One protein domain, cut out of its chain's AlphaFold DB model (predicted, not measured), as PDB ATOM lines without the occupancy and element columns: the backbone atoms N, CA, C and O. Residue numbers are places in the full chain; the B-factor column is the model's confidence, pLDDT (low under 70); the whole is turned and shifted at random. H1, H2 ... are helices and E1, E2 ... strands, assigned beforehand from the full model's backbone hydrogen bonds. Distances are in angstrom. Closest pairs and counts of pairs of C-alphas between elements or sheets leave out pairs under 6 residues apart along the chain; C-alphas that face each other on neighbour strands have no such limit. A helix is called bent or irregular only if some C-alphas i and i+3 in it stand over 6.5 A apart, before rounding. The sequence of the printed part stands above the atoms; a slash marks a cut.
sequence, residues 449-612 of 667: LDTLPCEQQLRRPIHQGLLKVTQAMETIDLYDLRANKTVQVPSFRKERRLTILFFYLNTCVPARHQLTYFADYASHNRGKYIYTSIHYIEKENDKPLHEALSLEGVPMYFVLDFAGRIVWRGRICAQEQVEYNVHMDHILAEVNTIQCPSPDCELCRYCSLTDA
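Overview. This is residues 449 to 612 of the 667 residues of a protein of Adineta ricciae (UniProt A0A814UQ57). A strongly twisted sheet of five strands, E1 to E7 to E6 to E4 to E5, has two long helices, H2 and H4, over one face; no helix covers the other face. A separate hairpin of two strands, E2 and E3, lies near the E5 edge, H5 packs loosely on H4, residues 605 to 612, of which 605 to 608 belong to H5, stick out free, and H1 is set away from the sheet. The 164 printed residues run H1 E1 E2 E3 E4 H2 E5 H3 E6 E7 H4 H5, five named helices and seven named strands, of mixed class; the larger sheet is mixed, the smaller antiparallel. The whole is compact, with a radius of gyration of the C-alphas of 16.0 A and spans of 49 by 41 by 31 A.

Arrangement. In the sheet, inner strand E4, residues 499 to 504, is parallel to edge strand E5, residues 530 to 535, at 19 degrees, with N 500 and O 530 2.8 A apart. E6, residues 556 to 560, is antiparallel to E4, with N 501 and O 558 at 2.8 A. E6 forms a hairpin with E7, residues 565 to 570, where N 559 and O 568 are 2.9 A apart. Edge strand E1, residues 465 to 472, bends by 92 degrees at residue 468 and is antiparallel to E7, with N 467 and O 567 at 2.9 A. H2, residues 509 to 524, lies over E4 and E5 at a height over the sheet of 9.8 A; the closest C-alphas of H2 and E4 are those of Ala 511 and Tyr 504, 5.3 A apart. E4, H2 and E5 form a strand-helix-strand unit, two parallel strands joined through a helix, with a right-handed crossover. H4, residues 577 to 591, is on the same face, over E7 and E6, at a height of 11.0 A, making two layers, helices on one face of a sheet. H2 and H4 only just touch, with 3 pairs of C-alphas within 8 A, the closest Tyr 517 and Gln 577 at 5.7 A. H5, residues 602 to 608, only just touches H4, also with 3 pairs; the closest C-alphas are those of His 586 and Leu 603, 7.2 A apart, at a shallow tilt of 30 degrees. E2, residues 476 to 480, and E3, residues 485 to 489, form an antiparallel hairpin, with N 478 and O 487 at 2.8 A; E2 and E5 are near each other, with 5 pairs of C-alphas within 10 A. H3, residues 545 to 549, and H1, residues 449 to 456, are not on the sheet and touch no helix. Every O i to N i+4 pair is within hydrogen-bond range in H2, H3, H4 and H5; in H1 it is 2 of 4.

Along the chain. H1 begins at C-alpha 449, (139.863, 225.428, 147.400), and is only just irregular: C-alphas 450 and 453 are 6.9 A apart. H2 measures 23.4 A, H4 21.0 A, E5 16.6 A, E4 16.3 A and E1 15.9 A. H5 ends at C-alpha 608, (124.526, 208.277, 164.112).

Size, cuts and confidence. The C-alphas of Asn 484 and Ala 612, 53.1 A apart, are the two farthest apart. The printed part has no cut, and no link is long. Residues 605 to 612, of which 605 to 608 belong to H5, stand free. Mean pLDDT of the printed part is 84.8; residues 490 to 495 and 538 to 543 are under 70.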
ATOM      1  N   LEU A 449     140.738 224.626 148.249       74.69
ATOM      2  CA  LEU A 449     139.863 225.428 147.400       74.69
ATOM      3  C   LEU A 449     140.103 225.171 145.905       74.69
ATOM      4  O   LEU A 449     139.150 225.185 145.132       74.69
ATOM      5  N   ASP A 450     141.349 224.906 145.510       74.38
ATOM      6  CA  ASP A 450     141.710 224.661 144.111       74.38
ATOM      7  C   ASP A 450     141.283 223.258 143.657       74.38
ATOM      8  O   ASP A 450     141.041 223.024 142.476       74.38
ATOM      9  N   THR A 451     141.176 222.318 144.598       75.19
ATOM     10  CA  THR A 451     140.870 220.907 144.327       75.19
ATOM     11  C   THR A 451     139.389 220.585 144.469       75.19
ATOM     12  O   THR A 451     138.916 219.637 143.848       75.19
ATOM     13  N   LEU A 452     138.641 221.385 145.238       77.38
ATOM     14  CA  LEU A 452     137.206 221.195 145.465       77.38
ATOM     15  C   LEU A 452     136.395 221.105 144.154       77.38
ATOM     16  O   LEU A 452     135.616 220.163 144.036       77.38
ATOM     17  N   PRO A 453     136.607 221.957 143.127       80.69
ATOM     18  CA  PRO A 453     135.888 221.825 141.856       80.69
ATOM     19  C   PRO A 453     136.174 220.508 141.125       80.69
ATOM     20  O   PRO A 453     135.308 220.000 140.417       80.69
ATOM     21  N   CYS A 454     137.381 219.956 141.285       77.19
ATOM     22  CA  CYS A 454     137.727 218.655 140.719       77.19
ATOM     23  C   CYS A 454     136.992 217.535 141.468       77.19
ATOM     24  O   CYS A 454     136.445 216.647 140.822       77.19
ATOM     25  N   GLU A 455     136.903 217.608 142.803       78.62
ATOM     26  CA  GLU A 455     136.133 216.644 143.611       78.62
ATOM     27  C   GLU A 455     134.648 216.630 143.235       78.62
ATOM     28  O   GLU A 455     134.061 215.560 143.095       78.62
ATOM     29  N   GLN A 456     134.062 217.805 143.002       79.25
ATOM     30  CA  GLN A 456     132.656 217.963 142.604       79.25
ATOM     31  C   GLN A 456     132.318 217.291 141.269       79.25
ATOM     32  O   GLN A 456     131.165 216.942 141.012       79.25
ATOM     33  N   GLN A 457     133.311 217.123 140.396       81.06
ATOM     34  CA  GLN A 457     133.139 216.492 139.087       81.06
ATOM     35  C   GLN A 457     133.275 214.966 139.144       81.06
ATOM     36  O   GLN A 457     132.976 214.283 138.157       81.06
ATOM     37  N   LEU A 458     133.704 214.411 140.279       76.12
ATOM     38  CA  LEU A 458     133.889 212.977 140.418       76.12
ATOM     39  C   LEU A 458     132.553 212.245 140.433       76.12
ATOM     40  O   LEU A 458     131.589 212.617 141.097       76.12
ATOM     41  N   ARG A 459     132.512 211.118 139.720       70.06
ATOM     42  CA  ARG A 459     131.318 210.261 139.650       70.06
ATOM     43  C   ARG A 459     131.073 209.471 140.932       70.06
ATOM     44  O   ARG A 459     130.004 208.879 141.083       70.06
ATOM     45  N   ARG A 460     132.076 209.371 141.806       73.00
ATOM     46  CA  ARG A 460     132.044 208.568 143.029       73.00
ATOM     47  C   ARG A 460     132.551 209.403 144.202       73.00
ATOM     48  O   ARG A 460     133.525 210.129 144.029       73.00
ATOM     49  N   PRO A 461     131.945 209.260 145.392       74.94
ATOM     50  CA  PRO A 461     132.476 209.891 146.587       74.94
ATOM     51  C   PRO A 461     133.850 209.298 146.907       74.94
ATOM     52  O   PRO A 461     134.040 208.074 146.855       74.94
ATOM     53  N   ILE A 462     134.796 210.186 147.214       77.31
ATOM     54  CA  ILE A 462     136.177 209.834 147.556       77.31
ATOM     55  C   ILE A 462     136.227 209.131 148.918       77.31
ATOM     56  O   ILE A 462     136.929 208.134 149.086       77.31
ATOM     57  N   HIS A 463     135.465 209.637 149.890       84.00
ATOM     58  CA  HIS A 463     135.268 208.983 151.177       84.00
ATOM     59  C   HIS A 463     134.128 207.972 151.056       84.00
ATOM     60  O   HIS A 463     133.009 208.340 150.705       84.00
ATOM     61  N   GLN A 464     134.410 206.691 151.298       85.50
ATOM     62  CA  GLN A 464     133.390 205.635 151.238       85.50
ATOM     63  C   GLN A 464     133.164 204.934 152.570       85.50
ATOM     64  O   GLN A 464     132.182 204.205 152.698       85.50
ATOM     65  N   GLY A 465     134.059 205.155 153.534       89.62
ATOM     66  CA  GLY A 465     134.019 204.505 154.832       89.62
ATOM     67  C   GLY A 465     134.115 202.985 154.706       89.62
ATOM     68  O   GLY A 465     134.806 202.455 153.820       89.62
ATOM     69  N   LEU A 466     133.396 202.281 155.584       91.81
ATOM     70  CA  LEU A 466     133.256 200.831 155.540       91.81
ATOM     71  C   LEU A 466     132.486 200.384 154.289       91.81
ATOM     72  O   LEU A 466     131.331 200.749 154.048       91.81
ATOM     73  N   LEU A 467     133.119 199.526 153.493       90.62
ATOM     74  CA  LEU A 467     132.541 199.014 152.261       90.62
ATOM     75  C   LEU A 467     131.529 197.902 152.553       90.62
ATOM     76  O   LEU A 467     131.850 196.887 153.164       90.62
ATOM     77  N   LYS A 468     130.310 198.046 152.015       87.62
ATOM     78  CA  LYS A 468     129.267 197.000 152.086       87.62
ATOM     79  C   LYS A 468     129.695 195.688 151.428       87.62
ATOM     80  O   LYS A 468     129.249 194.618 151.825       87.62
ATOM     81  N   VAL A 469     130.508 195.790 150.379       89.06
ATOM     82  CA  VAL A 469     131.076 194.658 149.649       89.06
ATOM     83  C   VAL A 469     132.578 194.872 149.601       89.06
ATOM     84  O   VAL A 469     133.041 195.872 149.056       89.06
ATOM     85  N   THR A 470     133.330 193.937 150.179       89.44
ATOM     86  CA  THR A 470     134.794 193.986 150.183       89.44
ATOM     87  C   THR A 470     135.321 193.957 148.753       89.44
ATOM     88  O   THR A 470     134.901 193.103 147.966       89.44
ATOM     89  N   GLN A 471     136.253 194.842 148.419       88.62
ATOM     90  CA  GLN A 471     136.821 194.941 147.075       88.62
ATOM     91  C   GLN A 471     138.167 194.211 147.016       88.62
ATOM     92  O   GLN A 471     139.010 194.383 147.895       88.62
ATOM     93  N   ALA A 472     138.394 193.399 145.982       85.56
ATOM     94  CA  ALA A 472     139.712 192.809 145.765       85.56
ATOM     95  C   ALA A 472     140.708 193.918 145.390       85.56
ATOM     96  O   ALA A 472     140.409 194.745 144.527       85.56
ATOM     97  N   MET A 473     141.869 193.951 146.042       83.50
ATOM     98  CA  MET A 473     142.932 194.881 145.674       83.50
ATOM     99  C   MET A 473     143.717 194.296 144.495       83.50
ATOM    100  O   MET A 473     144.181 193.156 144.576       83.50
ATOM    101  N   GLU A 474     143.858 195.057 143.405       81.94
ATOM    102  CA  GLU A 474     144.788 194.690 142.333       81.94
ATOM    103  C   GLU A 474     146.204 194.590 142.916       81.94
ATOM    104  O   GLU A 474     146.594 195.386 143.772       81.94
ATOM    105  N   THR A 475     146.964 193.579 142.493       80.56
ATOM    106  CA  THR A 475     148.356 193.439 142.932       80.56
ATOM    107  C   THR A 475     149.205 194.471 142.210       80.56
ATOM    108  O   THR A 475     149.176 194.540 140.984       80.56
ATOM    109  N   ILE A 476     149.956 195.263 142.970       79.62
ATOM    110  CA  ILE A 476     150.771 196.354 142.436       79.62
ATOM    111  C   ILE A 476     152.213 196.159 142.862       79.62
ATOM    112  O   ILE A 476     152.496 195.884 144.030       79.62
ATOM    113  N   ASP A 477     153.124 196.342 141.917       82.00
ATOM    114  CA  ASP A 477     154.554 196.368 142.171       82.00
ATOM    115  C   ASP A 477     154.950 197.722 142.779       82.00
ATOM    116  O   ASP A 477     154.865 198.769 142.139       82.00
ATOM    117  N   LEU A 478     155.393 197.708 144.034       80.38
ATOM    118  CA  LEU A 478     155.886 198.881 144.752       80.38
ATOM    119  C   LEU A 478     157.381 198.739 145.026       80.38
ATOM    120  O   LEU A 478     157.865 197.660 145.349       80.38
ATOM    121  N   TYR A 479     158.133 199.834 144.950       81.75
ATOM    122  CA  TYR A 479     159.545 199.831 145.326       81.75
ATOM    123  C   TYR A 479     159.702 200.043 146.837       81.75
ATOM    124  O   TYR A 479     159.411 201.122 147.355       81.75
ATOM    125  N   ASP A 480     160.166 199.022 147.560       82.44
ATOM    126  CA  ASP A 480     160.470 199.122 148.986       82.44
ATOM    127  C   ASP A 480     161.825 199.812 149.178       82.44
ATOM    128  O   ASP A 480     162.884 199.221 148.958       82.44
ATOM    129  N   LEU A 481     161.787 201.068 149.632       80.38
ATOM    130  CA  LEU A 481     162.975 201.879 149.903       80.38
ATOM    131  C   LEU A 481     163.885 201.284 150.988       80.38
ATOM    132  O   LEU A 481     165.090 201.523 150.962       80.38
ATOM    133  N   ARG A 482     163.346 200.517 151.947       80.50
ATOM    134  CA  ARG A 482     164.139 199.919 153.036       80.50
ATOM    135  C   ARG A 482     164.833 198.645 152.586       80.50
ATOM    136  O   ARG A 482     165.975 198.402 152.962       80.50
ATOM    137  N   ALA A 483     164.132 197.822 151.812       82.25
ATOM    138  CA  ALA A 483     164.670 196.569 151.293       82.25
ATOM    139  C   ALA A 483     165.408 196.734 149.953       82.25
ATOM    140  O   ALA A 483     165.991 195.765 149.468       82.25
ATOM    141  N   ASN A 484     165.367 197.938 149.368       85.25
ATOM    142  CA  ASN A 484     165.946 198.287 148.074       85.25
ATOM    143  C   ASN A 484     165.545 197.300 146.961       85.25
ATOM    144  O   ASN A 484     166.387 196.823 146.200       85.25
ATOM    145  N   LYS A 485     164.258 196.928 146.919       88.81
ATOM    146  CA  LYS A 485     163.709 195.945 145.973       88.81
ATOM    147  C   LYS A 485     162.241 196.212 145.670       88.81
ATOM    148  O   LYS A 485     161.522 196.765 146.499       88.81
ATOM    149  N   THR A 486     161.776 195.729 144.526       83.44
ATOM    150  CA  THR A 486     160.346 195.705 144.204       83.44
ATOM    151  C   THR A 486     159.631 194.633 145.028       83.44
ATOM    152  O   THR A 486     160.112 193.505 145.165       83.44
ATOM    153  N   VAL A 487     158.488 194.994 145.602       83.75
ATOM    154  CA  VAL A 487     157.592 194.132 146.373       83.75
ATOM    155  C   VAL A 487     156.174 194.265 145.836       83.75
ATOM    156  O   VAL A 487     155.712 195.364 145.551       83.75
ATOM    157  N   GLN A 488     155.462 193.149 145.738       81.94
ATOM    158  CA  GLN A 488     154.048 193.159 145.372       81.94
ATOM    159  C   GLN A 488     153.186 193.500 146.583       81.94
ATOM    160  O   GLN A 488     153.372 192.916 147.651       81.94
ATOM    161  N   VAL A 489     152.249 194.434 146.432       76.81
ATOM    162  CA  VAL A 489     151.262 194.796 147.455       76.81
ATOM    163  C   VAL A 489     149.848 194.514 146.939       76.81
ATOM    164  O   VAL A 489     149.518 194.958 145.843       76.81
ATOM    165  N   PRO A 490     149.013 193.799 147.717       69.50
ATOM    166  CA  PRO A 490     149.312 193.239 149.040       69.50
ATOM    167  C   PRO A 490     150.295 192.051 148.974       69.50
ATOM    168  O   PRO A 490     150.050 191.065 148.289       69.50
ATOM    169  N   SER A 491     151.407 192.114 149.729       66.94
ATOM    170  CA  SER A 491     152.241 190.926 149.958       66.94
ATOM    171  C   SER A 491     151.558 190.146 151.066       66.94
ATOM    172  O   SER A 491     151.579 190.562 152.224       66.94
ATOM    173  N   PHE A 492     150.883 189.054 150.716       59.09
ATOM    174  CA  PHE A 492     150.173 188.217 151.680       59.09
ATOM    175  C   PHE A 492     151.173 187.563 152.641       59.09
ATOM    176  O   PHE A 492     151.634 186.437 152.449       59.09
ATOM    177  N   ARG A 493     151.546 188.286 153.697       56.53
ATOM    178  CA  ARG A 493     152.211 187.696 154.853       56.53
ATOM    179  C   ARG A 493     151.191 186.797 155.542       56.53
ATOM    180  O   ARG A 493     150.022 187.149 155.645       56.53
ATOM    181  N   LYS A 494     151.630 185.659 156.085       58.97
ATOM    182  CA  LYS A 494     150.799 184.726 156.882       58.97
ATOM    183  C   LYS A 494     150.242 185.338 158.188       58.97
ATOM    184  O   LYS A 494     149.747 184.620 159.052       58.97
ATOM    185  N   GLU A 495     150.371 186.646 158.376       67.06
ATOM    186  CA  GLU A 495     150.023 187.361 159.592       67.06
ATOM    187  C   GLU A 495     148.537 187.740 159.544       67.06
ATOM    188  O   GLU A 495     148.112 188.522 158.701       67.06
ATOM    189  N   ARG A 496     147.734 187.182 160.459       84.62
ATOM    190  CA  ARG A 496     146.295 187.471 160.589       84.62
ATOM    191  C   ARG A 496     146.056 188.843 161.233       84.62
ATOM    192  O   ARG A 496     145.576 188.920 162.361       84.62
ATOM    193  N   ARG A 497     146.440 189.919 160.549       89.44
ATOM    194  CA  ARG A 497     146.272 191.309 161.008       89.44
ATOM    195  C   ARG A 497     145.741 192.184 159.881       89.44
ATOM    196  O   ARG A 497     146.038 191.927 158.718       89.44
ATOM    197  N   LEU A 498     144.993 193.230 160.235       92.94
ATOM    198  CA  LEU A 498     144.592 194.250 159.266       92.94
ATOM    199  C   LEU A 498     145.824 195.006 158.761       92.94
ATOM    200  O   LEU A 498     146.780 195.232 159.514       92.94
ATOM    201  N   THR A 499     145.778 195.412 157.495       92.50
ATOM    202  CA  THR A 499     146.819 196.237 156.873       92.50
ATOM    203  C   THR A 499     146.261 197.610 156.543       92.50
ATOM    204  O   THR A 499     145.238 197.711 155.880       92.50
ATOM    205  N   ILE A 500     146.937 198.666 156.981       95.19
ATOM    206  CA  ILE A 500     146.577 200.055 156.717       95.19
ATOM    207  C   ILE A 500     147.572 200.604 155.699       95.19
ATOM    208  O   ILE A 500     148.779 200.670 155.960       95.19
ATOM    209  N   LEU A 501     147.057 200.981 154.535       93.44
ATOM    210  CA  LEU A 501     147.810 201.625 153.471       93.44
ATOM    211  C   LEU A 501     147.533 203.125 153.492       93.44
ATOM    212  O   LEU A 501     146.373 203.535 153.488       93.44
ATOM    213  N   PHE A 502     148.592 203.926 153.475       93.50
ATOM    214  CA  PHE A 502     148.523 205.381 153.437       93.50
ATOM    215  C   PHE A 502     149.193 205.913 152.170       93.50
ATOM    216  O   PHE A 502     150.413 205.837 152.033       93.50
ATOM    217  N   PHE A 503     148.403 206.451 151.248       90.81
ATOM    218  CA  PHE A 503     148.873 207.009 149.983       90.81
ATOM    219  C   PHE A 503     149.112 208.511 150.118       90.81
ATOM    220  O   PHE A 503     148.227 209.249 150.561       90.81
ATOM    221  N   TYR A 504     150.296 208.970 149.708       88.75
ATOM    222  CA  TYR A 504     150.686 210.375 149.796       88.75
ATOM    223  C   TYR A 504     151.585 210.817 148.635       88.75
ATOM    224  O   TYR A 504     152.204 210.003 147.947       88.75
ATOM    225  N   LEU A 505     151.686 212.136 148.455       83.81
ATOM    226  CA  LEU A 505     152.650 212.791 147.569       83.81
ATOM    227  C   LEU A 505     153.636 213.587 148.419       83.81
ATOM    228  O   LEU A 505     153.220 214.394 149.251       83.81
ATOM    229  N   ASN A 506     154.938 213.404 148.207       80.50
ATOM    230  CA  ASN A 506     155.963 214.130 148.963       80.50
ATOM    231  C   ASN A 506     156.009 215.627 148.594       80.50
ATOM    232  O   ASN A 506     156.511 216.452 149.352       80.50
ATOM    233  N   THR A 507     155.451 216.001 147.446       75.50
ATOM    234  CA  THR A 507     155.250 217.396 147.026       75.50
ATOM    235  C   THR A 507     154.029 218.046 147.684       75.50
ATOM    236  O   THR A 507     153.903 219.269 147.681       75.50
ATOM    237  N   CYS A 508     153.123 217.258 148.268       76.75
ATOM    238  CA  CYS A 508     151.900 217.746 148.892       76.75
ATOM    239  C   CYS A 508     152.115 217.977 150.395       76.75
ATOM    240  O   CYS A 508     152.220 217.027 151.174       76.75
ATOM    241  N   VAL A 509     152.142 219.248 150.814       75.50
ATOM    242  CA  VAL A 509     152.317 219.640 152.226       75.50
ATOM    243  C   VAL A 509     151.264 218.993 153.144       75.50
ATOM    244  O   VAL A 509     151.673 218.358 154.119       75.50
ATOM    245  N   PRO A 510     149.949 219.029 152.830       75.31
ATOM    246  CA  PRO A 510     148.950 218.321 153.630       75.31
ATOM    247  C   PRO A 510     149.218 216.822 153.797       75.31
ATOM    248  O   PRO A 510     149.078 216.277 154.891       75.31
ATOM    249  N   ALA A 511     149.643 216.150 152.724       83.06
ATOM    250  CA  ALA A 511     149.886 214.713 152.750       83.06
ATOM    251  C   ALA A 511     151.144 214.362 153.566       83.06
ATOM    252  O   ALA A 511     151.149 213.372 154.292       83.06
ATOM    253  N   ARG A 512     152.186 215.204 153.521       84.31
ATOM    254  CA  ARG A 512     153.370 215.074 154.386       84.31
ATOM    255  C   ARG A 512     153.055 215.275 155.864       84.31
ATOM    256  O   ARG A 512     153.617 214.573 156.696       84.31
ATOM    257  N   HIS A 513     152.175 216.212 156.188       81.81
ATOM    258  CA  HIS A 513     151.754 216.437 157.569       81.81
ATOM    259  C   HIS A 513     150.928 215.257 158.106       81.81
ATOM    260  O   HIS A 513     151.142 214.765 159.204       81.81
ATOM    261  N   GLN A 514     150.032 214.705 157.291       86.81
ATOM    262  CA  GLN A 514     149.314 213.480 157.650       86.81
ATOM    263  C   GLN A 514     150.248 212.258 157.750       86.81
ATOM    264  O   GLN A 514     150.019 211.380 158.578       86.81
ATOM    265  N   LEU A 515     151.345 212.219 156.978       91.25
ATOM    266  CA  LEU A 515     152.361 211.169 157.098       91.25
ATOM    267  C   LEU A 515     153.022 211.153 158.480       91.25
ATOM    268  O   LEU A 515     153.281 210.066 158.997       91.25
ATOM    269  N   THR A 516     153.303 212.320 159.078       90.50
ATOM    270  CA  THR A 516     153.878 212.368 160.432       90.50
ATOM    271  C   THR A 516     152.897 211.792 161.443       90.50
ATOM    272  O   THR A 516     153.289 210.945 162.243       90.50
ATOM    273  N   TYR A 517     151.609 212.124 161.319       93.25
ATOM    274  CA  TYR A 517     150.581 211.577 162.204       93.25
ATOM    275  C   TYR A 517     150.394 210.070 162.062       93.25
ATOM    276  O   TYR A 517     150.293 209.351 163.062       93.25
ATOM    277  N   PHE A 518     150.418 209.583 160.822       95.50
ATOM    278  CA  PHE A 518     150.380 208.161 160.510       95.50
ATOM    279  C   PHE A 518     151.581 207.413 161.098       95.50
ATOM    280  O   PHE A 518     151.412 206.350 161.701       95.50
ATOM    281  N   ALA A 519     152.792 207.957 160.947       94.88
ATOM    282  CA  ALA A 519     154.013 207.356 161.477       94.88
ATOM    283  C   ALA A 519     153.990 207.278 163.012       94.88
ATOM    284  O   ALA A 519     154.293 206.222 163.579       94.88
ATOM    285  N   ASP A 520     153.566 208.355 163.673       95.25
ATOM    286  CA  ASP A 520     153.453 208.409 165.129       95.25
ATOM    287  C   ASP A 520     152.400 207.420 165.635       95.25
ATOM    288  O   ASP A 520     152.699 206.613 166.522       95.25
ATOM    289  N   TYR A 521     151.211 207.377 165.030       97.00
ATOM    290  CA  TYR A 521     150.171 206.408 165.393       97.00
ATOM    291  C   TYR A 521     150.638 204.955 165.198       97.00
ATOM    292  O   TYR A 521     150.436 204.108 166.076       97.00
ATOM    293  N   ALA A 522     151.311 204.665 164.078       96.31
ATOM    294  CA  ALA A 522     151.863 203.345 163.781       96.31
ATOM    295  C   ALA A 522     152.928 202.908 164.799       96.31
ATOM    296  O   ALA A 522     153.014 201.724 165.141       96.31
ATOM    297  N   SER A 523     153.730 203.849 165.304       95.94
ATOM    298  CA  SER A 523     154.746 203.571 166.322       95.94
ATOM    299  C   SER A 523     154.127 203.189 167.674       95.94
ATOM    300  O   SER A 523     154.543 202.193 168.272       95.94
ATOM    301  N   HIS A 524     153.078 203.899 168.108       96.06
ATOM    302  CA  HIS A 524     152.373 203.650 169.371       96.06
ATOM    303  C   HIS A 524     151.533 202.368 169.342       96.06
ATOM    304  O   HIS A 524     151.351 201.712 170.365       96.06
ATOM    305  N   ASN A 525     151.047 201.978 168.164       94.81
ATOM    306  CA  ASN A 525     150.227 200.781 167.967       94.81
ATOM    307  C   ASN A 525     150.997 199.632 167.299       94.81
ATOM    308  O   ASN A 525     150.411 198.729 166.686       94.81
ATOM    309  N   ARG A 526     152.328 199.637 167.439       91.19
ATOM    310  CA  ARG A 526     153.206 198.622 166.858       91.19
ATOM    311  C   ARG A 526     152.766 197.221 167.277       91.19
ATOM    312  O   ARG A 526     152.598 196.916 168.452       91.19
ATOM    313  N   GLY A 527     152.621 196.340 166.292       89.62
ATOM    314  CA  GLY A 527     152.266 194.939 166.515       89.62
ATOM    315  C   GLY A 527     150.770 194.637 166.419       89.62
ATOM    316  O   GLY A 527     150.437 193.488 166.124       89.62
ATOM    317  N   LYS A 528     149.885 195.632 166.562       92.50
ATOM    318  CA  LYS A 528     148.434 195.438 166.392       92.50
ATOM    319  C   LYS A 528     148.043 195.298 164.920       92.50
ATOM    320  O   LYS A 528     147.317 194.377 164.556       92.50
ATOM    321  N   TYR A 529     148.595 196.165 164.074       93.44
ATOM    322  CA  TYR A 529     148.285 196.241 162.647       93.44
ATOM    323  C   TYR A 529     149.562 196.303 161.805       93.44
ATOM    324  O   TYR A 529     150.667 196.498 162.325       93.44
ATOM    325  N   ILE A 530     149.409 196.108 160.499       91.06
ATOM    326  CA  ILE A 530     150.471 196.316 159.514       91.06
ATOM    327  C   ILE A 530     150.273 197.706 158.914       91.06
ATOM    328  O   ILE A 530     149.183 198.025 158.458       91.06
ATOM    329  N   TYR A 531     151.320 198.526 158.906       92.44
ATOM    330  CA  TYR A 531     151.269 199.905 158.424       92.44
ATOM    331  C   TYR A 531     152.210 200.075 157.239       92.44
ATOM    332  O   TYR A 531     153.402 199.770 157.355       92.44
ATOM    333  N   THR A 532     151.693 200.599 156.129       90.75
ATOM    334  CA  THR A 532     152.475 200.841 154.913       90.75
ATOM    335  C   THR A 532     152.145 202.216 154.348       90.75
ATOM    336  O   THR A 532     151.026 202.460 153.910       90.75
ATOM    337  N   SER A 533     153.130 203.112 154.317       91.38
ATOM    338  CA  SER A 533     153.036 204.374 153.579       91.38
ATOM    339  C   SER A 533     153.515 204.178 152.143       91.38
ATOM    340  O   SER A 533     154.590 203.613 151.928       91.38
ATOM    341  N   ILE A 534     152.757 204.672 151.173       89.62
ATOM    342  CA  ILE A 534     153.017 204.534 149.742       89.62
ATOM    343  C   ILE A 534     153.138 205.932 149.142       89.62
ATOM    344  O   ILE A 534     152.186 206.712 149.143       89.62
ATOM    345  N   HIS A 535     154.330 206.239 148.634       86.19
ATOM    346  CA  HIS A 535     154.594 207.471 147.906       86.19
ATOM    347  C   HIS A 535     154.349 207.252 146.412       86.19
ATOM    348  O   HIS A 535     154.950 206.352 145.824       86.19
ATOM    349  N   TYR A 536     153.493 208.070 145.802       77.31
ATOM    350  CA  TYR A 536     153.263 208.021 144.358       77.31
ATOM    351  C   TYR A 536     154.332 208.818 143.600       77.31
ATOM    352  O   TYR A 536     154.590 209.980 143.912       77.31
ATOM    353  N   ILE A 537     154.944 208.184 142.598       73.25
ATOM    354  CA  ILE A 537     155.845 208.811 141.627       73.25
ATOM    355  C   ILE A 537     155.346 208.389 140.249       73.25
ATOM    356  O   ILE A 537     155.362 207.199 139.934       73.25
ATOM    357  N   GLU A 538     154.894 209.346 139.446       65.25
ATOM    358  CA  GLU A 538     154.465 209.079 138.076       65.25
ATOM    359  C   GLU A 538     155.678 208.719 137.197       65.25
ATOM    360  O   GLU A 538     156.729 209.364 137.269       65.25
ATOM    361  N   LYS A 539     155.550 207.665 136.385       64.44
ATOM    362  CA  LYS A 539     156.522 207.281 135.351       64.44
ATOM    363  C   LYS A 539     155.832 207.322 133.992       64.44
ATOM    364  O   LYS A 539     154.722 206.823 133.870       64.44
ATOM    365  N   GLU A 540     156.526 207.830 132.974       56.06
ATOM    366  CA  GLU A 540     156.008 208.139 131.625       56.06
ATOM    367  C   GLU A 540     155.337 206.986 130.838       56.06
ATOM    368  O   GLU A 540     154.856 207.236 129.740       56.06
ATOM    369  N   ASN A 541     155.272 205.742 131.335       56.09
ATOM    370  CA  ASN A 541     154.764 204.593 130.565       56.09
ATOM    371  C   ASN A 541     153.944 203.553 131.360       56.09
ATOM    372  O   ASN A 541     153.566 202.530 130.786       56.09
ATOM    373  N   ASP A 542     153.658 203.778 132.645       61.25
ATOM    374  CA  ASP A 542     152.869 202.838 133.457       61.25
ATOM    375  C   ASP A 542     151.401 203.283 133.540       61.25
ATOM    376  O   ASP A 542     151.111 204.480 133.559       61.25
ATOM    377  N   LYS A 543     150.458 202.325 133.627       67.56
ATOM    378  CA  LYS A 543     149.059 202.644 133.967       67.56
ATOM    379  C   LYS A 543     149.078 203.431 135.286       67.56
ATOM    380  O   LYS A 543     149.610 202.900 136.268       67.56
ATOM    381  N   PRO A 544     148.516 204.650 135.346       70.31
ATOM    382  CA  PRO A 544     148.622 205.474 136.537       70.31
ATOM    383  C   PRO A 544     148.060 204.736 137.754       70.31
ATOM    384  O   PRO A 544     146.963 204.173 137.705       70.31
ATOM    385  N   LEU A 545     148.802 204.734 138.869       73.12
ATOM    386  CA  LEU A 545     148.386 204.075 140.121       73.12
ATOM    387  C   LEU A 545     146.980 204.516 140.547       73.12
ATOM    388  O   LEU A 545     146.205 203.728 141.093       73.12
ATOM    389  N   HIS A 546     146.661 205.782 140.278       76.00
ATOM    390  CA  HIS A 546     145.377 206.374 140.589       76.00
ATOM    391  C   HIS A 546     144.230 205.746 139.777       76.00
ATOM    392  O   HIS A 546     143.165 205.495 140.333       76.00
ATOM    393  N   GLU A 547     144.455 205.348 138.523       76.44
ATOM    394  CA  GLU A 547     143.468 204.602 137.736       76.44
ATOM    395  C   GLU A 547     143.344 203.145 138.193       76.44
ATOM    396  O   GLU A 547     142.235 202.617 138.295       76.44
ATOM    397  N   ALA A 548     144.469 202.482 138.482       75.75
ATOM    398  CA  ALA A 548     144.489 201.078 138.901       75.75
ATOM    399  C   ALA A 548     143.742 200.856 140.226       75.75
ATOM    400  O   ALA A 548     142.958 199.920 140.369       75.75
ATOM    401  N   LEU A 549     143.926 201.764 141.184       78.19
ATOM    402  CA  LEU A 549     143.299 201.682 142.504       78.19
ATOM    403  C   LEU A 549     142.049 202.553 142.660       78.19
ATOM    404  O   LEU A 549     141.443 202.554 143.734       78.19
ATOM    405  N   SER A 550     141.646 203.275 141.609       80.19
ATOM    406  CA  SER A 550     140.622 204.325 141.700       80.19
ATOM    407  C   SER A 550     140.926 205.321 142.836       80.19
ATOM    408  O   SER A 550     140.057 205.604 143.664       80.19
ATOM    409  N   LEU A 551     142.182 205.779 142.930       81.75
ATOM    410  CA  LEU A 551     142.586 206.843 143.853       81.75
ATOM    411  C   LEU A 551     142.204 208.181 143.227       81.75
ATOM    412  O   LEU A 551     142.728 208.558 142.192       81.75
ATOM    413  N   GLU A 552     141.321 208.921 143.878       79.06
ATOM    414  CA  GLU A 552     140.845 210.215 143.369       79.06
ATOM    415  C   GLU A 552     141.591 211.409 144.012       79.06
ATOM    416  O   GLU A 552     141.282 212.568 143.748       79.06
ATOM    417  N   GLY A 553     142.572 211.146 144.890       80.38
ATOM    418  CA  GLY A 553     143.406 212.169 145.532       80.38
ATOM    419  C   GLY A 553     144.289 211.631 146.662       80.38
ATOM    420  O   GLY A 553     144.252 210.445 146.990       80.38
ATOM    421  N   VAL A 554     145.064 212.520 147.288       82.62
ATOM    422  CA  VAL A 554     145.880 212.258 148.487       82.62
ATOM    423  C   VAL A 554     145.694 213.359 149.550       82.62
ATOM    424  O   VAL A 554     145.419 214.507 149.203       82.62
ATOM    425  N   PRO A 555     145.903 213.081 150.850       88.38
ATOM    426  CA  PRO A 555     146.136 211.764 151.443       88.38
ATOM    427  C   PRO A 555     144.922 210.832 151.332       88.38
ATOM    428  O   PRO A 555     143.780 211.280 151.449       88.38
ATOM    429  N   MET A 556     145.172 209.536 151.138       90.00
ATOM    430  CA  MET A 556     144.131 208.505 151.079       90.00
ATOM    431  C   MET A 556     144.526 207.270 151.883       90.00
ATOM    432  O   MET A 556     145.691 206.874 151.905       90.00
ATOM    433  N   TYR A 557     143.540 206.659 152.534       93.56
ATOM    434  CA  TYR A 557     143.716 205.533 153.440       93.56
ATOM    435  C   TYR A 557     142.895 204.340 152.968       93.56
ATOM    436  O   TYR A 557     141.683 204.473 152.783       93.56
ATOM    437  N   PHE A 558     143.532 203.176 152.832       94.19
ATOM    438  CA  PHE A 558     142.852 201.890 152.659       94.19
ATOM    439  C   PHE A 558     143.116 200.999 153.868       94.19
ATOM    440  O   PHE A 558     144.258 200.874 154.312       94.19
ATOM    441  N   VAL A 559     142.077 200.325 154.359       95.38
ATOM    442  CA  VAL A 559     142.221 199.228 155.321       95.38
ATOM    443  C   VAL A 559     141.907 197.927 154.606       95.38
ATOM    444  O   VAL A 559     140.847 197.780 153.991       95.38
ATOM    445  N   LEU A 560     142.846 196.991 154.681       93.31
ATOM    446  CA  LEU A 560     142.729 195.653 154.131       93.31
ATOM    447  C   LEU A 560     142.445 194.643 155.242       93.31
ATOM    448  O   LEU A 560     143.059 194.704 156.314       93.31
ATOM    449  N   ASP A 561     141.563 193.687 154.960       92.31
ATOM    450  CA  ASP A 561     141.361 192.521 155.817       92.31
ATOM    451  C   ASP A 561     142.532 191.522 155.737       92.31
ATOM    452  O   ASP A 561     143.507 191.696 155.003       92.31
ATOM    453  N   PHE A 562     142.427 190.427 156.492       88.56
ATOM    454  CA  PHE A 562     143.416 189.343 156.489       88.56
ATOM    455  C   PHE A 562     143.503 188.584 155.151       88.56
ATOM    456  O   PHE A 562     144.436 187.807 154.954       88.56
ATOM    457  N   ALA A 563     142.536 188.777 154.250       88.56
ATOM    458  CA  ALA A 563     142.532 188.242 152.894       88.56
ATOM    459  C   ALA A 563     143.017 189.282 151.866       88.56
ATOM    460  O   ALA A 563     142.888 189.047 150.665       88.56
ATOM    461  N   GLY A 564     143.559 190.422 152.317       87.75
ATOM    462  CA  GLY A 564     144.066 191.508 151.475       87.75
ATOM    463  C   GLY A 564     142.990 192.235 150.667       87.75
ATOM    464  O   GLY A 564     143.310 192.901 149.685       87.75
ATOM    465  N   ARG A 565     141.717 192.109 151.049       91.19
ATOM    466  CA  ARG A 565     140.605 192.820 150.414       91.19
ATOM    467  C   ARG A 565     140.405 194.156 151.102       91.19
ATOM    468  O   ARG A 565     140.467 194.239 152.325       91.19
ATOM    469  N   ILE A 566     140.111 195.184 150.319       92.50
ATOM    470  CA  ILE A 566     139.768 196.507 150.826       92.50
ATOM    471  C   ILE A 566     138.417 196.392 151.534       92.50
ATOM    472  O   ILE A 566     137.408 196.034 150.916       92.50
ATOM    473  N   VAL A 567     138.416 196.682 152.832       95.38
ATOM    474  CA  VAL A 567     137.214 196.705 153.678       95.38
ATOM    475  C   VAL A 567     136.799 198.120 154.039       95.38
ATOM    476  O   VAL A 567     135.618 198.370 154.244       95.38
ATOM    477  N   TRP A 568     137.743 199.055 154.053       95.31
ATOM    478  CA  TRP A 568     137.471 200.462 154.304       95.31
ATOM    479  C   TRP A 568     138.338 201.316 153.392       95.31
ATOM    480  O   TRP A 568     139.519 201.006 153.185       95.31
ATOM    481  N   ARG A 569     137.764 202.388 152.844       92.88
ATOM    482  CA  ARG A 569     138.532 203.386 152.099       92.88
ATOM    483  C   ARG A 569     137.994 204.788 152.302       92.88
ATOM    484  O   ARG A 569     136.789 205.036 152.230       92.88
ATOM    485  N   GLY A 570     138.913 205.722 152.467       90.81
ATOM    486  CA  GLY A 570     138.546 207.110 152.630       90.81
ATOM    487  C   GLY A 570     139.725 207.973 153.005       90.81
ATOM    488  O   GLY A 570     140.870 207.743 152.607       90.81
ATOM    489  N   ARG A 571     139.405 209.024 153.744       87.00
ATOM    490  CA  ARG A 571     140.307 210.121 154.053       87.00
ATOM    491  C   ARG A 571     140.146 210.507 155.510       87.00
ATOM    492  O   ARG A 571     139.064 210.342 156.066       87.00
ATOM    493  N   ILE A 572     141.227 211.009 156.092       86.94
ATOM    494  CA  ILE A 572     141.243 211.526 157.456       86.94
ATOM    495  C   ILE A 572     141.606 212.995 157.363       86.94
ATOM    496  O   ILE A 572     142.682 213.346 156.878       86.94
ATOM    497  N   CYS A 573     140.684 213.838 157.809       79.00
ATOM    498  CA  CYS A 573     140.964 215.228 158.107       79.00
ATOM    499  C   CYS A 573     141.339 215.269 159.589       79.00
ATOM    500  O   CYS A 573     140.586 214.793 160.423       79.00
ATOM    501  N   ALA A 574     142.546 215.710 159.922       82.25
ATOM    502  CA  ALA A 574     142.945 215.911 161.311       82.25
ATOM    503  C   ALA A 574     143.902 217.096 161.369       82.25
ATOM    504  O   ALA A 574     144.856 217.170 160.583       82.25
ATOM    505  N   GLN A 575     143.624 218.020 162.276       77.25
ATOM    506  CA  GLN A 575     144.449 219.178 162.571       77.25
ATOM    507  C   GLN A 575     145.593 218.793 163.506       77.25
ATOM    508  O   GLN A 575     146.727 219.218 163.291       77.25
ATOM    509  N   GLU A 576     145.317 217.936 164.489       85.00
ATOM    510  CA  GLU A 576     146.256 217.533 165.538       85.00
ATOM    511  C   GLU A 576     146.392 216.006 165.637       85.00
ATOM    512  O   GLU A 576     145.507 215.246 165.238       85.00
ATOM    513  N   GLN A 577     147.496 215.545 166.234       90.12
ATOM    514  CA  GLN A 577     147.754 214.117 166.452       90.12
ATOM    515  C   GLN A 577     146.638 213.430 167.255       90.12
ATOM    516  O   GLN A 577     146.313 212.274 166.997       90.12
ATOM    517  N   VAL A 578     146.064 214.113 168.250       90.31
ATOM    518  CA  VAL A 578     145.023 213.535 169.118       90.31
ATOM    519  C   VAL A 578     143.772 213.210 168.307       90.31
ATOM    520  O   VAL A 578     143.263 212.094 168.374       90.31
ATOM    521  N   GLU A 579     143.327 214.158 167.489       88.12
ATOM    522  CA  GLU A 579     142.192 213.994 166.584       88.12
ATOM    523  C   GLU A 579     142.455 212.893 165.550       88.12
ATOM    524  O   GLU A 579     141.611 212.026 165.325       88.12
ATOM    525  N   TYR A 580     143.671 212.854 164.995       92.38
ATOM    526  CA  TYR A 580     144.098 211.785 164.096       92.38
ATOM    527  C   TYR A 580     143.971 210.394 164.732       92.38
ATOM    528  O   TYR A 580     143.449 209.466 164.109       92.38
ATOM    529  N   ASN A 581     144.425 210.248 165.980       94.81
ATOM    530  CA  ASN A 581     144.340 208.990 166.714       94.81
ATOM    531  C   ASN A 581     142.879 208.570 166.915       94.81
ATOM    532  O   ASN A 581     142.547 207.418 166.652       94.81
ATOM    533  N   VAL A 582     142.005 209.506 167.310       93.69
ATOM    534  CA  VAL A 582     140.563 209.252 167.475       93.69
ATOM    535  C   VAL A 582     139.932 208.796 166.158       93.69
ATOM    536  O   VAL A 582     139.159 207.836 166.155       93.69
ATOM    537  N   HIS A 583     140.285 209.426 165.034       92.50
ATOM    538  CA  HIS A 583     139.811 209.022 163.710       92.50
ATOM    539  C   HIS A 583     140.275 207.617 163.321       92.50
ATOM    540  O   HIS A 583     139.458 206.794 162.907       92.50
ATOM    541  N   MET A 584     141.560 207.306 163.493       95.94
ATOM    542  CA  MET A 584     142.083 205.969 163.203       95.94
ATOM    543  C   MET A 584     141.463 204.890 164.097       95.94
ATOM    544  O   MET A 584     141.098 203.824 163.600       95.94
ATOM    545  N   ASP A 585     141.305 205.162 165.392       96.00
ATOM    546  CA  ASP A 585     140.686 204.232 166.337       96.00
ATOM    547  C   ASP A 585     139.214 203.973 165.991       96.00
ATOM    548  O   ASP A 585     138.768 202.827 166.049       96.00
ATOM    549  N   HIS A 586     138.477 205.006 165.570       95.06
ATOM    550  CA  HIS A 586     137.109 204.863 165.073       95.06
ATOM    551  C   HIS A 586     137.047 203.970 163.829       95.06
ATOM    552  O   HIS A 586     136.291 203.001 163.815       95.06
ATOM    553  N   ILE A 587     137.875 204.244 162.814       95.31
ATOM    554  CA  ILE A 587     137.932 203.458 161.569       95.31
ATOM    555  C   ILE A 587     138.233 201.989 161.875       95.31
ATOM    556  O   ILE A 587     137.611 201.075 161.334       95.31
ATOM    557  N   LEU A 588     139.193 201.734 162.762       96.44
ATOM    558  CA  LEU A 588     139.571 200.375 163.127       96.44
ATOM    559  C   LEU A 588     138.501 199.692 163.980       96.44
ATOM    560  O   LEU A 588     138.314 198.483 163.833       96.44
ATOM    561  N   ALA A 589     137.782 200.422 164.831       95.50
ATOM    562  CA  ALA A 589     136.635 199.889 165.557       95.50
ATOM    563  C   ALA A 589     135.494 199.508 164.602       95.50
ATOM    564  O   ALA A 589     134.964 198.401 164.700       95.50
ATOM    565  N   GLU A 590     135.201 200.372 163.626       94.12
ATOM    566  CA  GLU A 590     134.214 200.146 162.567       94.12
ATOM    567  C   GLU A 590     134.553 198.882 161.759       94.12
ATOM    568  O   GLU A 590     133.729 197.973 161.646       94.12
ATOM    569  N   VAL A 591     135.796 198.762 161.277       95.56
ATOM    570  CA  VAL A 591     136.265 197.592 160.510       95.56
ATOM    571  C   VAL A 591     136.227 196.300 161.328       95.56
ATOM    572  O   VAL A 591     135.905 195.241 160.790       95.56
ATOM    573  N   ASN A 592     136.550 196.363 162.620       93.88
ATOM    574  CA  ASN A 592     136.505 195.195 163.503       93.88
ATOM    575  C   ASN A 592     135.109 194.928 164.080       93.88
ATOM    576  O   ASN A 592     134.949 193.962 164.827       93.88
ATOM    577  N   THR A 593     134.101 195.738 163.748       94.12
ATOM    578  CA  THR A 593     132.734 195.642 164.286       94.12
ATOM    579  C   THR A 593     132.678 195.684 165.821       94.12
ATOM    580  O   THR A 593     131.870 195.000 166.447       94.12
ATOM    581  N   ILE A 594     133.556 196.477 166.438       95.69
ATOM    582  CA  ILE A 594     133.596 196.703 167.890       95.69
ATOM    583  C   ILE A 594     133.153 198.129 168.227       95.69
ATOM    584  O   ILE A 594     133.128 199.009 167.369       95.69
ATOM    585  N   GLN A 595     132.811 198.369 169.493       95.06
ATOM    586  CA  GLN A 595     132.491 199.715 169.960       95.06
ATOM    587  C   GLN A 595     133.720 200.628 169.849       95.06
ATOM    588  O   GLN A 595     134.833 200.222 170.192       95.06
ATOM    589  N   CYS A 596     133.511 201.863 169.384       95.50
ATOM    590  CA  CYS A 596     134.567 202.867 169.322       95.50
ATOM    591  C   CYS A 596     135.145 203.115 170.727       95.50
ATOM    592  O   CYS A 596     134.372 203.349 171.660       95.50
ATOM    593  N   PRO A 597     136.478 203.072 170.904       94.19
ATOM    594  CA  PRO A 597     137.098 203.240 172.215       94.19
ATOM    595  C   PRO A 597     137.102 204.695 172.708       94.19
ATOM    596  O   PRO A 597     137.383 204.926 173.883       94.19
ATOM    597  N   SER A 598     136.816 205.672 171.840       93.44
ATOM    598  CA  SER A 598     136.788 207.090 172.206       93.44
ATOM    599  C   SER A 598     135.379 207.505 172.674       93.44
ATOM    600  O   SER A 598     134.442 207.417 171.875       93.44
ATOM    601  N   PRO A 599     135.209 207.945 173.939       85.62
ATOM    602  CA  PRO A 599     133.896 208.217 174.538       85.62
ATOM    603  C   PRO A 599     133.162 209.422 173.929       85.62
ATOM    604  O   PRO A 599     131.938 209.461 173.998       85.62
ATOM    605  N   ASP A 600     133.878 210.331 173.263       87.56
ATOM    606  CA  ASP A 600     133.336 211.540 172.623       87.56
ATOM    607  C   ASP A 600     133.750 211.613 171.144       87.56
ATOM    608  O   ASP A 600     134.149 212.649 170.617       87.56
ATOM    609  N   CYS A 601     133.732 210.469 170.461       88.81
ATOM    610  CA  CYS A 601     134.134 210.395 169.063       88.81
ATOM    611  C   CYS A 601     133.165 211.171 168.153       88.81
ATOM    612  O   CYS A 601     132.036 210.728 167.922       88.81
ATOM    613  N   GLU A 602     133.627 212.278 167.566       84.44
ATOM    614  CA  GLU A 602     132.834 213.075 166.619       84.44
ATOM    615  C   GLU A 602     132.372 212.255 165.411       84.44
ATOM    616  O   GLU A 602     131.227 212.381 164.985       84.44
ATOM    617  N   LEU A 603     133.203 211.334 164.908       85.75
ATOM    618  CA  LEU A 603     132.789 210.426 163.834       85.75
ATOM    619  C   LEU A 603     131.640 209.509 164.264       85.75
ATOM    620  O   LEU A 603     130.701 209.336 163.500       85.75
ATOM    621  N   CYS A 604     131.643 208.974 165.494       88.56
ATOM    622  CA  CYS A 604     130.501 208.200 165.994       88.56
ATOM    623  C   CYS A 604     129.225 209.039 166.036       88.56
ATOM    624  O   CYS A 604     128.168 208.535 165.653       88.56
ATOM    625  N   ARG A 605     129.329 210.308 166.457       87.44
ATOM    626  CA  ARG A 605     128.209 211.252 166.391       87.44
ATOM    627  C   ARG A 605     127.725 211.358 164.947       87.44
ATOM    628  O   ARG A 605     126.572 211.016 164.706       87.44
ATOM    629  N   TYR A 606     128.591 211.698 163.989       83.94
ATOM    630  CA  TYR A 606     128.226 211.831 162.572       83.94
ATOM    631  C   TYR A 606     127.632 210.562 161.954       83.94
ATOM    632  O   TYR A 606     126.643 210.653 161.232       83.94
ATOM    633  N   CYS A 607     128.165 209.379 162.267       83.25
ATOM    634  CA  CYS A 607     127.614 208.106 161.796       83.25
ATOM    635  C   CYS A 607     126.200 207.832 162.334       83.25
ATOM    636  O   CYS A 607     125.462 207.050 161.731       83.25
ATOM    637  N   SER A 608     125.835 208.434 163.470       84.88
ATOM    638  CA  SER A 608     124.526 208.277 164.112       84.88
ATOM    639  C   SER A 608     123.511 209.372 163.765       84.88
ATOM    640  O   SER A 608     122.323 209.174 164.016       84.88
ATOM    641  N   LEU A 609     123.950 210.500 163.189       85.25
ATOM    642  CA  LEU A 609     123.064 211.614 162.847       85.25
ATOM    643  C   LEU A 609     122.101 211.233 161.721       85.25
ATOM    644  O   LEU A 609     122.480 210.621 160.717       85.25
ATOM    645  N   THR A 610     120.849 211.658 161.856       87.00
ATOM    646  CA  THR A 610     119.898 211.642 160.746       87.00
ATOM    647  C   THR A 610     120.144 212.828 159.812       87.00
ATOM    648  O   THR A 610     120.770 213.822 160.181       87.00
ATOM    649  N   ASP A 611     119.588 212.777 158.599       84.00
ATOM    650  CA  ASP A 611     119.631 213.919 157.671       84.00
ATOM    651  C   ASP A 611     118.988 215.191 158.269       84.00
ATOM    652  O   ASP A 611     119.345 216.304 157.879       84.00
ATOM    653  N   ALA A 612     118.038 215.045 159.204       86.06
ATOM    654  CA  ALA A 612     117.414 216.169 159.901       86.06
ATOM    655  C   ALA A 612     118.378 216.804 160.913       86.06
ATOM    656  O   ALA A 612     118.558 218.022 160.874       86.06
TER     657      ALA A 612